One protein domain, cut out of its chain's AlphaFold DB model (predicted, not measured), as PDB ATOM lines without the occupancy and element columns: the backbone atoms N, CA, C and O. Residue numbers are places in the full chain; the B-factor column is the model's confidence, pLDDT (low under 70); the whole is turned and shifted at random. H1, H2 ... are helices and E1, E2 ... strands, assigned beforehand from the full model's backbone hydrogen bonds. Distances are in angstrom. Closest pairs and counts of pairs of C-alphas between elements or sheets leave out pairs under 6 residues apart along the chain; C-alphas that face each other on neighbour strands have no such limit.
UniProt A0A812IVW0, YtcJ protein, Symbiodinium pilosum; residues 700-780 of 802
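Overview. This is residues 700 to 780 of the 802 residues of the protein "YtcJ protein" of Symbiodinium pilosum (UniProt A0A812IVW0). A short two-stranded hairpin, E1 and E2, makes the middle, and small helices are spread round it: H2 packs beside it, chiefly along E1, H1 and H5 form a touching pair toward one end, and H3 is near the other. From H3 the chain arcs round to H4, near H1, and residues 755 to 767 run back inward to H5. The 81 printed residues hold five named helices and two named strands, in the order H1 E1 E2 H2 H3 H4 H5; the sheet, E1 - E2, is antiparallel. The class is mixed, helices and strands, with 37 residues in named elements, under half; the whole is compact, with a radius of gyration of the C-alphas of 12.7 A, yet elongated, spanning 41 by 25 by 22 A.

Arrangement. Look first at E1, residues 713 to 716, and E2, residues 723 to 727, an antiparallel hairpin at 155 degrees; N 714 and O 726 are within hydrogen-bond range at 2.8 A, as are N 724 and O 716 at 3.1 A. H2, residues 730 to 736, has 7 pairs of C-alphas within 8 A of E1, the closest being those of Glu 736 and Leu 716, 5.5 A apart. H3, residues 743 to 746, is close to H2 but not clearly touching, with the closest C-alphas, Ala 743 and Leu 735, 6.7 A apart. H1, residues 700 to 706, and H5, residues 768 to 772, touch, with C-alphas 705 and 770 closest at 5.2 A. H4, residues 750 to 754, is close to H1 but not clearly touching: C-alphas 753 and 701 are closest at 7.5 A. H4 is apart from E1, E2, H2, H3 and H5. Every O i to N i+4 pair is within hydrogen-bond range in H1, H2 and H4; H5 has 0 of 1, but 2 of 2 O i to N i+3 pairs, and H3 is too short for an i+4 pair.

Along the chain. Find C-alpha 723 at (166.481, 148.001, 61.380); E2 runs from there 13.8 A to C-alpha 727. H2 is 10.2 A long, H1 9.7 A and E1 9.5 A. H1 begins at C-alpha 700, (153.083, 159.755, 44.611), and H5 ends at C-alpha 772, (161.105, 169.969, 56.100).

Size, cuts and confidence. The two C-alphas farthest apart are those of Glu 740 and Ala 780, 42.9 A. The printed part has no cut; the link from H4 to H5, 13 residues, is long. Of the printed residues, Lys 749 alone has a pLDDT under 70.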
ATOM      1  N   ASN A 700     153.773 160.092  43.360       97.75
ATOM      2  CA  ASN A 700     153.083 159.755  44.611       97.75
ATOM      3  C   ASN A 700     154.039 159.708  45.806       97.75
ATOM      4  O   ASN A 700     153.736 160.306  46.836       97.75
ATOM      5  N   TRP A 701     155.206 159.069  45.674       97.38
ATOM      6  CA  TRP A 701     156.171 159.023  46.772       97.38
ATOM      7  C   TRP A 701     156.803 160.398  47.002       97.38
ATOM      8  O   TRP A 701     156.909 160.846  48.145       97.38
ATOM      9  N   LYS A 702     157.126 161.135  45.931       97.06
ATOM     10  CA  LYS A 702     157.621 162.519  46.044       97.06
ATOM     11  C   LYS A 702     156.620 163.413  46.787       97.06
ATOM     12  O   LYS A 702     156.999 164.119  47.717       97.06
ATOM     13  N   ASN A 703     155.345 163.333  46.424       97.50
ATOM     14  CA  ASN A 703     154.255 164.084  47.040       97.50
ATOM     15  C   ASN A 703     154.004 163.636  48.481       97.50
ATOM     16  O   ASN A 703     153.731 164.472  49.336       97.50
ATOM     17  N   ALA A 704     154.131 162.344  48.782       97.81
ATOM     18  CA  ALA A 704     154.018 161.839  50.144       97.81
ATOM     19  C   ALA A 704     155.152 162.368  51.040       97.81
ATOM     20  O   ALA A 704     154.895 162.722  52.184       97.81
ATOM     21  N   ILE A 705     156.377 162.508  50.511       98.12
ATOM     22  CA  ILE A 705     157.487 163.181  51.207       98.12
ATOM     23  C   ILE A 705     157.166 164.664  51.432       98.12
ATOM     24  O   ILE A 705     157.345 165.147  52.543       98.12
ATOM     25  N   VAL A 706     156.684 165.370  50.402       98.12
ATOM     26  CA  VAL A 706     156.350 166.807  50.483       98.12
ATOM     27  C   VAL A 706     155.228 167.094  51.485       98.12
ATOM     28  O   VAL A 706     155.232 168.119  52.161       98.12
ATOM     29  N   ASN A 707     154.257 166.188  51.588       97.56
ATOM     30  CA  ASN A 707     153.115 166.331  52.488       97.56
ATOM     31  C   ASN A 707     153.378 165.785  53.901       97.56
ATOM     32  O   ASN A 707     152.499 165.900  54.759       97.56
ATOM     33  N   ALA A 708     154.538 165.168  54.147       97.88
ATOM     34  CA  ALA A 708     154.839 164.540  55.425       97.88
ATOM     35  C   ALA A 708     155.106 165.582  56.515       97.88
ATOM     36  O   ALA A 708     155.732 166.616  56.286       97.88
ATOM     37  N   LYS A 709     154.688 165.272  57.740       96.94
ATOM     38  CA  LYS A 709     155.095 165.979  58.957       96.94
ATOM     39  C   LYS A 709     156.390 165.395  59.514       96.94
ATOM     40  O   LYS A 709     156.834 164.310  59.137       96.94
ATOM     41  N   GLU A 710     156.972 166.077  60.490       92.69
ATOM     42  CA  GLU A 710     158.166 165.626  61.212       92.69
ATOM     43  C   GLU A 710     157.980 164.270  61.926       92.69
ATOM     44  O   GLU A 710     158.956 163.566  62.194       92.69
ATOM     45  N   THR A 711     156.731 163.879  62.197       96.00
ATOM     46  CA  THR A 711     156.339 162.620  62.855       96.00
ATOM     47  C   THR A 711     155.937 161.499  61.891       96.00
ATOM     48  O   THR A 711     155.631 160.389  62.333       96.00
ATOM     49  N   ASP A 712     155.938 161.748  60.581       97.62
ATOM     50  CA  ASP A 712     155.376 160.826  59.581       97.62
ATOM     51  C   ASP A 712     156.412 159.829  59.044       97.62
ATOM     52  O   ASP A 712     156.319 159.341  57.920       97.62
ATOM     53  N   THR A 713     157.400 159.475  59.867       97.88
ATOM     54  CA  THR A 713     158.265 158.315  59.622       97.88
ATOM     55  C   THR A 713     158.230 157.374  60.815       97.88
ATOM     56  O   THR A 713     158.071 157.809  61.956       97.88
ATOM     57  N   VAL A 714     158.413 156.087  60.548       97.00
ATOM     58  CA  VAL A 714     158.465 155.015  61.544       97.00
ATOM     59  C   VAL A 714     159.856 154.401  61.589       97.00
ATOM     60  O   VAL A 714     160.581 154.410  60.590       97.00
ATOM     61  N   PHE A 715     160.231 153.855  62.746       95.50
ATOM     62  CA  PHE A 715     161.469 153.099  62.903       95.50
ATOM     63  C   PHE A 715     161.153 151.628  63.152       95.50
ATOM     64  O   PHE A 715     160.724 151.246  64.240       95.50
ATOM     65  N   LEU A 716     161.324 150.828  62.107       94.44
ATOM     66  CA  LEU A 716     160.868 149.451  62.027       94.44
ATOM     67  C   LEU A 716     161.998 148.467  62.312       94.44
ATOM     68  O   LEU A 716     163.184 148.795  62.219       94.44
ATOM     69  N   ASN A 717     161.595 147.226  62.584       92.50
ATOM     70  CA  ASN A 717     162.485 146.074  62.667       92.50
ATOM     71  C   ASN A 717     163.553 146.185  63.765       92.50
ATOM     72  O   ASN A 717     164.677 145.734  63.592       92.50
ATOM     73  N   ARG A 718     163.224 146.803  64.907       90.88
ATOM     74  CA  ARG A 718     164.174 147.036  66.013       90.88
ATOM     75  C   ARG A 718     164.580 145.764  66.771       90.88
ATOM     76  O   ARG A 718     165.593 145.781  67.467       90.88
ATOM     77  N   ALA A 719     163.782 144.701  66.685       86.19
ATOM     78  CA  ALA A 719     164.086 143.404  67.295       86.19
ATOM     79  C   ALA A 719     164.926 142.494  66.380       86.19
ATOM     80  O   ALA A 719     165.508 141.522  66.853       86.19
ATOM     81  N   HIS A 720     165.019 142.834  65.093       81.31
ATOM     82  CA  HIS A 720     165.746 142.084  64.069       81.31
ATOM     83  C   HIS A 720     166.828 142.974  63.447       81.31
ATOM     84  O   HIS A 720     166.961 144.144  63.792       81.31
ATOM     85  N   SER A 721     167.643 142.435  62.543       79.06
ATOM     86  CA  SER A 721     168.661 143.216  61.832       79.06
ATOM     87  C   SER A 721     168.578 142.967  60.324       79.06
ATOM     88  O   SER A 721     168.463 141.808  59.926       79.06
ATOM     89  N   PRO A 722     168.694 144.012  59.479       80.38
ATOM     90  CA  PRO A 722     168.844 145.424  59.849       80.38
ATOM     91  C   PRO A 722     167.520 146.063  60.312       80.38
ATOM     92  O   PRO A 722     166.443 145.672  59.861       80.38
ATOM     93  N   ALA A 723     167.606 147.090  61.166       90.94
ATOM     94  CA  ALA A 723     166.481 148.001  61.380       90.94
ATOM     95  C   ALA A 723     166.324 148.934  60.179       90.94
ATOM     96  O   ALA A 723     167.227 149.027  59.345       90.94
ATOM     97  N   LEU A 724     165.199 149.640  60.066       93.25
ATOM     98  CA  LEU A 724     164.994 150.574  58.959       93.25
ATOM     99  C   LEU A 724     164.064 151.730  59.301       93.25
ATOM    100  O   LEU A 724     163.145 151.595  60.105       93.25
ATOM    101  N   ARG A 725     164.293 152.876  58.653       96.50
ATOM    102  CA  ARG A 725     163.398 154.034  58.718       96.50
ATOM    103  C   ARG A 725     162.648 154.224  57.406       96.50
ATOM    104  O   ARG A 725     163.256 154.295  56.333       96.50
ATOM    105  N   ALA A 726     161.332 154.353  57.519       97.19
ATOM    106  CA  ALA A 726     160.416 154.471  56.394       97.19
ATOM    107  C   ALA A 726     159.350 155.543  56.637       97.19
ATOM    108  O   ALA A 726     159.071 155.901  57.782       97.19
ATOM    109  N   LEU A 727     158.741 156.031  55.558       97.81
ATOM    110  CA  LEU A 727     157.561 156.886  55.613       97.81
ATOM    111  C   LEU A 727     156.397 156.117  56.244       97.81
ATOM    112  O   LEU A 727     156.264 154.903  56.063       97.81
ATOM    113  N   ARG A 728     155.558 156.830  56.988       97.69
ATOM    114  CA  ARG A 728     154.342 156.299  57.590       97.69
ATOM    115  C   ARG A 728     153.274 156.090  56.512       97.69
ATOM    116  O   ARG A 728     152.853 157.036  55.856       97.69
ATOM    117  N   THR A 729     152.843 154.846  56.369       96.50
ATOM    118  CA  THR A 729     151.751 154.361  55.516       96.50
ATOM    119  C   THR A 729     150.857 153.452  56.370       96.50
ATOM    120  O   THR A 729     151.153 153.250  57.556       96.50
ATOM    121  N   GLU A 730     149.774 152.889  55.835       95.56
ATOM    122  CA  GLU A 730     148.975 151.905  56.579       95.56
ATOM    123  C   GLU A 730     149.821 150.668  56.924       95.56
ATOM    124  O   GLU A 730     149.885 150.261  58.092       95.56
ATOM    125  N   LYS A 731     150.564 150.132  55.943       94.06
ATOM    126  CA  LYS A 731     151.514 149.027  56.124       94.06
ATOM    127  C   LYS A 731     152.555 149.346  57.191       94.06
ATOM    128  O   LYS A 731     152.716 148.580  58.140       94.06
ATOM    129  N   THR A 732     153.273 150.459  57.067       95.81
ATOM    130  CA  THR A 732     154.391 150.737  57.980       95.81
ATOM    131  C   THR A 732     153.914 151.146  59.379       95.81
ATOM    132  O   THR A 732     154.597 150.852  60.358       95.81
ATOM    133  N   THR A 733     152.707 151.713  59.509       95.31
ATOM    134  CA  THR A 733     152.059 151.945  60.814       95.31
ATOM    135  C   THR A 733     151.739 150.632  61.520       95.31
ATOM    136  O   THR A 733     151.984 150.511  62.717       95.31
ATOM    137  N   ARG A 734     151.237 149.622  60.797       93.56
ATOM    138  CA  ARG A 734     151.011 148.288  61.369       93.56
ATOM    139  C   ARG A 734     152.318 147.677  61.885       93.56
ATOM    140  O   ARG A 734     152.343 147.156  62.997       93.56
ATOM    141  N   LEU A 735     153.395 147.780  61.106       92.62
ATOM    142  CA  LEU A 735     154.695 147.193  61.450       92.62
ATOM    143  C   LEU A 735     155.390 147.885  62.629       92.62
ATOM    144  O   LEU A 735     156.140 147.231  63.347       92.62
ATOM    145  N   GLU A 736     155.132 149.174  62.870       92.25
ATOM    146  CA  GLU A 736     155.714 149.915  64.003       92.25
ATOM    147  C   GLU A 736     155.385 149.275  65.360       92.25
ATOM    148  O   GLU A 736     156.196 149.327  66.283       92.25
ATOM    149  N   PHE A 737     154.218 148.638  65.474       87.00
ATOM    150  CA  PHE A 737     153.750 148.016  66.714       87.00
ATOM    151  C   PHE A 737     153.902 146.486  66.730       87.00
ATOM    152  O   PHE A 737     153.567 145.852  67.730       87.00
ATOM    153  N   GLN A 738     154.424 145.881  65.658       85.62
ATOM    154  CA  GLN A 738     154.603 144.432  65.507       85.62
ATOM    155  C   GLN A 738     156.080 144.043  65.650       85.62
ATOM    156  O   GLN A 738     156.717 143.601  64.701       85.62
ATOM    157  N   ASN A 739     156.636 144.202  66.855       70.69
ATOM    158  CA  ASN A 739     158.072 143.998  67.100       70.69
ATOM    159  C   ASN A 739     158.577 142.571  66.819       70.69
ATOM    160  O   ASN A 739     159.773 142.399  66.613       70.69
ATOM    161  N   GLU A 740     157.706 141.560  66.817       76.06
ATOM    162  CA  GLU A 740     158.094 140.179  66.494       76.06
ATOM    163  C   GLU A 740     158.202 139.940  64.983       76.06
ATOM    164  O   GLU A 740     158.981 139.096  64.544       76.06
ATOM    165  N   THR A 741     157.493 140.726  64.170       75.94
ATOM    166  CA  THR A 741     157.517 140.611  62.713       75.94
ATOM    167  C   THR A 741     158.812 141.195  62.156       75.94
ATOM    168  O   THR A 741     159.147 142.356  62.397       75.94
ATOM    169  N   ASN A 742     159.536 140.401  61.366       83.38
ATOM    170  CA  ASN A 742     160.694 140.898  60.636       83.38
ATOM    171  C   ASN A 742     160.229 141.760  59.453       83.38
ATOM    172  O   ASN A 742     159.829 141.231  58.425       83.38
ATOM    173  N   ALA A 743     160.318 143.089  59.556       82.00
ATOM    174  CA  ALA A 743     159.817 144.002  58.521       82.00
ATOM    175  C   ALA A 743     160.488 143.811  57.144       82.00
ATOM    176  O   ALA A 743     159.969 144.292  56.138       82.00
ATOM    177  N   MET A 744     161.623 143.104  57.076       78.81
ATOM    178  CA  MET A 744     162.259 142.743  55.808       78.81
ATOM    179  C   MET A 744     161.372 141.854  54.925       78.81
ATOM    180  O   MET A 744     161.485 141.936  53.705       78.81
ATOM    181  N   THR A 745     160.473 141.053  55.505       76.69
ATOM    182  CA  THR A 745     159.541 140.194  54.749       76.69
ATOM    183  C   THR A 745     158.393 140.981  54.112       76.69
ATOM    184  O   THR A 745     157.678 140.463  53.264       76.69
ATOM    185  N   GLU A 746     158.225 142.255  54.476       80.44
ATOM    186  CA  GLU A 746     157.068 143.082  54.102       80.44
ATOM    187  C   GLU A 746     157.388 144.093  52.985       80.44
ATOM    188  O   GLU A 746     156.543 144.919  52.611       80.44
ATOM    189  N   PHE A 747     158.603 144.026  52.425       74.88
ATOM    190  CA  PHE A 747     159.027 144.874  51.308       74.88
ATOM    191  C   PHE A 747     158.194 144.669  50.039       74.88
ATOM    192  O   PHE A 747     158.191 145.571  49.211       74.88
ATOM    193  N   GLY A 748     157.463 143.562  49.882       75.75
ATOM    194  CA  GLY A 748     156.543 143.358  48.757       75.75
ATOM    195  C   GLY A 748     157.153 143.702  47.387       75.75
ATOM    196  O   GLY A 748     158.296 143.348  47.100       75.75
ATOM    197  N   LYS A 749     156.399 144.416  46.542       69.94
ATOM    198  CA  LYS A 749     156.804 144.792  45.176       69.94
ATOM    199  C   LYS A 749     157.440 146.190  45.166       69.94
ATOM    200  O   LYS A 749     156.765 147.191  44.949       69.94
ATOM    201  N   ALA A 750     158.754 146.282  45.393       77.19
ATOM    202  CA  ALA A 750     159.461 147.572  45.455       77.19
ATOM    203  C   ALA A 750     159.306 148.431  44.184       77.19
ATOM    204  O   ALA A 750     159.188 149.650  44.279       77.19
ATOM    205  N   THR A 751     159.248 147.819  43.000       75.00
ATOM    206  CA  THR A 751     159.052 148.527  41.723       75.00
ATOM    207  C   THR A 751     157.683 149.189  41.601       75.00
ATOM    208  O   THR A 751     157.581 150.245  40.978       75.00
ATOM    209  N   ASP A 752     156.647 148.627  42.220       80.12
ATOM    210  CA  ASP A 752     155.289 149.176  42.174       80.12
ATOM    211  C   ASP A 752     155.191 150.431  43.043       80.12
ATOM    212  O   ASP A 752     154.525 151.394  42.675       80.12
ATOM    213  N   LEU A 753     155.947 150.488  44.139       88.31
ATOM    214  CA  LEU A 753     156.157 151.718  44.893       88.31
ATOM    215  C   LEU A 753     157.015 152.697  44.085       88.31
ATOM    216  O   LEU A 753     156.649 153.863  43.924       88.31
ATOM    217  N   TYR A 754     158.172 152.234  43.600       85.38
ATOM    218  CA  TYR A 754     159.195 153.101  43.019       85.38
ATOM    219  C   TYR A 754     158.707 153.736  41.728       85.38
ATOM    220  O   TYR A 754     158.896 154.927  41.561       85.38
ATOM    221  N   PHE A 755     158.055 152.989  40.843       83.62
ATOM    222  CA  PHE A 755     157.676 153.451  39.507       83.62
ATOM    223  C   PHE A 755     156.164 153.428  39.267       83.62
ATOM    224  O   PHE A 755     155.681 154.199  38.442       83.62
ATOM    225  N   GLY A 756     155.412 152.604  40.006       78.94
ATOM    226  CA  GLY A 756     153.944 152.559  39.945       78.94
ATOM    227  C   GLY A 756     153.234 153.516  40.912       78.94
ATOM    228  O   GLY A 756     152.059 153.822  40.724       78.94
ATOM    229  N   GLY A 757     153.934 154.020  41.935       88.00
ATOM    230  CA  GLY A 757     153.376 154.941  42.919       88.00
ATOM    231  C   GLY A 757     152.431 154.331  43.948       88.00
ATOM    232  O   GLY A 757     151.746 155.097  44.633       88.00
ATOM    233  N   ASP A 758     152.369 153.006  44.067       93.25
ATOM    234  CA  ASP A 758     151.600 152.349  45.120       93.25
ATOM    235  C   ASP A 758     152.382 152.400  46.439       93.25
ATOM    236  O   ASP A 758     153.312 151.622  46.671       93.25
ATOM    237  N   MET A 759     151.980 153.323  47.313       94.56
ATOM    238  CA  MET A 759     152.619 153.560  48.608       94.56
ATOM    239  C   MET A 759     152.504 152.382  49.585       94.56
ATOM    240  O   MET A 759     153.260 152.345  50.553       94.56
ATOM    241  N   GLU A 760     151.603 151.426  49.338       95.00
ATOM    242  CA  GLU A 760     151.400 150.248  50.187       95.00
ATOM    243  C   GLU A 760     152.018 148.972  49.598       95.00
ATOM    244  O   GLU A 760     152.200 147.989  50.315       95.00
ATOM    245  N   SER A 761     152.414 148.966  48.323       84.62
ATOM    246  CA  SER A 761     153.048 147.801  47.677       84.62
ATOM    247  C   SER A 761     154.396 147.409  48.301       84.62
ATOM    248  O   SER A 761     154.774 146.236  48.291       84.62
ATOM    249  N   SER A 762     155.092 148.364  48.924       91.69
ATOM    250  CA  SER A 762     156.425 148.197  49.512       91.69
ATOM    251  C   SER A 762     156.649 149.128  50.711       91.69
ATOM    252  O   SER A 762     155.712 149.731  51.226       91.69
ATOM    253  N   ILE A 763     157.889 149.224  51.194       93.94
ATOM    254  CA  ILE A 763     158.292 150.083  52.306       93.94
ATOM    255  C   ILE A 763     159.035 151.305  51.757       93.94
ATOM    256  O   ILE A 763     160.169 151.219  51.289       93.94
ATOM    257  N   ALA A 764     158.403 152.472  51.866       95.38
ATOM    258  CA  ALA A 764     158.927 153.742  51.377       95.38
ATOM    259  C   ALA A 764     160.054 154.304  52.262       95.38
ATOM    260  O   ALA A 764     159.827 155.159  53.121       95.38
ATOM    261  N   LEU A 765     161.289 153.845  52.049       94.56
ATOM    262  CA  LEU A 765     162.479 154.239  52.818       94.56
ATOM    263  C   LEU A 765     162.737 155.754  52.787       94.56
ATOM    264  O   LEU A 765     163.264 156.314  51.828       94.56
ATOM    265  N   THR A 766     162.373 156.427  53.876       97.06
ATOM    266  CA  THR A 766     162.279 157.887  53.958       97.06
ATOM    267  C   THR A 766     162.735 158.345  55.337       97.06
ATOM    268  O   THR A 766     162.308 157.785  56.340       97.06
ATOM    269  N   GLY A 767     163.621 159.340  55.400       97.06
ATOM    270  CA  GLY A 767     164.143 159.899  56.645       97.06
ATOM    271  C   GLY A 767     163.246 160.986  57.231       97.06
ATOM    272  O   GLY A 767     162.433 161.582  56.526       97.06
ATOM    273  N   GLN A 768     163.451 161.307  58.511       97.75
ATOM    274  CA  GLN A 768     162.652 162.303  59.251       97.75
ATOM    275  C   GLN A 768     162.699 163.705  58.640       97.75
ATOM    276  O   GLN A 768     161.808 164.522  58.852       97.75
ATOM    277  N   VAL A 769     163.728 163.969  57.836       96.38
ATOM    278  CA  VAL A 769     163.895 165.222  57.103       96.38
ATOM    279  C   VAL A 769     162.745 165.515  56.125       96.38
ATOM    280  O   VAL A 769     162.602 166.660  55.704       96.38
ATOM    281  N   ALA A 770     161.908 164.517  55.803       97.44
ATOM    282  CA  ALA A 770     160.682 164.686  55.022       97.44
ATOM    283  C   ALA A 770     159.805 165.842  55.534       97.44
ATOM    284  O   ALA A 770     159.384 166.663  54.731       97.44
ATOM    285  N   GLY A 771     159.673 166.010  56.857       96.44
ATOM    286  CA  GLY A 771     158.891 167.098  57.467       96.44
ATOM    287  C   GLY A 771     159.388 168.525  57.199       96.44
ATOM    288  O   GLY A 771     158.788 169.489  57.665       96.44
ATOM    289  N   ARG A 772     160.512 168.681  56.492       96.56
ATOM    290  CA  ARG A 772     161.105 169.969  56.100       96.56
ATOM    291  C   ARG A 772     161.247 170.112  54.579       96.56
ATOM    292  O   ARG A 772     161.881 171.055  54.115       96.56
ATOM    293  N   ILE A 773     160.709 169.170  53.804       97.38
ATOM    294  CA  ILE A 773     160.717 169.192  52.341       97.38
ATOM    295  C   ILE A 773     159.353 169.693  51.872       97.38
ATOM    296  O   ILE A 773     158.366 168.995  52.010       97.38
ATOM    297  N   ASP A 774     159.299 170.894  51.303       95.69
ATOM    298  CA  ASP A 774     158.038 171.573  50.959       95.69
ATOM    299  C   ASP A 774     157.646 171.484  49.475       95.69
ATOM    300  O   ASP A 774     156.552 171.883  49.080       95.69
ATOM    301  N   SER A 775     158.551 170.995  48.629       96.50
ATOM    302  CA  SER A 775     158.382 171.010  47.180       96.50
ATOM    303  C   SER A 775     159.319 170.032  46.474       96.50
ATOM    304  O   SER A 775     160.436 169.753  46.935       96.50
ATOM    305  N   VAL A 776     158.876 169.529  45.318       97.38
ATOM    306  CA  VAL A 776     159.723 168.834  44.337       97.38
ATOM    307  C   VAL A 776     160.467 169.887  43.525       97.38
ATOM    308  O   VAL A 776     159.846 170.781  42.956       97.38
ATOM    309  N   ARG A 777     161.800 169.798  43.490       95.50
ATOM    310  CA  ARG A 777     162.666 170.787  42.832       95.50
ATOM    311  C   ARG A 777     163.806 170.113  42.069       95.50
ATOM    312  O   ARG A 777     164.199 169.009  42.464       95.50
ATOM    313  N   PRO A 778     164.345 170.753  41.017       97.00
ATOM    314  CA  PRO A 778     165.544 170.278  40.337       97.00
ATOM    315  C   PRO A 778     166.735 170.147  41.291       97.00
ATOM    316  O   PRO A 778     166.960 171.008  42.146       97.00
ATOM    317  N   VAL A 779     167.542 169.101  41.115       91.56
ATOM    318  CA  VAL A 779     168.762 168.843  41.898       91.56
ATOM    319  C   VAL A 779     169.708 170.045  41.866       91.56
ATOM    320  O   VAL A 779     170.271 170.416  42.899       91.56
ATOM    321  N   ALA A 780     169.845 170.693  40.704       92.31
ATOM    322  CA  ALA A 780     170.688 171.876  40.541       92.31
ATOM    323  C   ALA A 780     170.262 173.043  41.448       92.31
ATOM    324  O   ALA A 780     171.116 173.695  42.050       92.31
TER     325      ALA A 780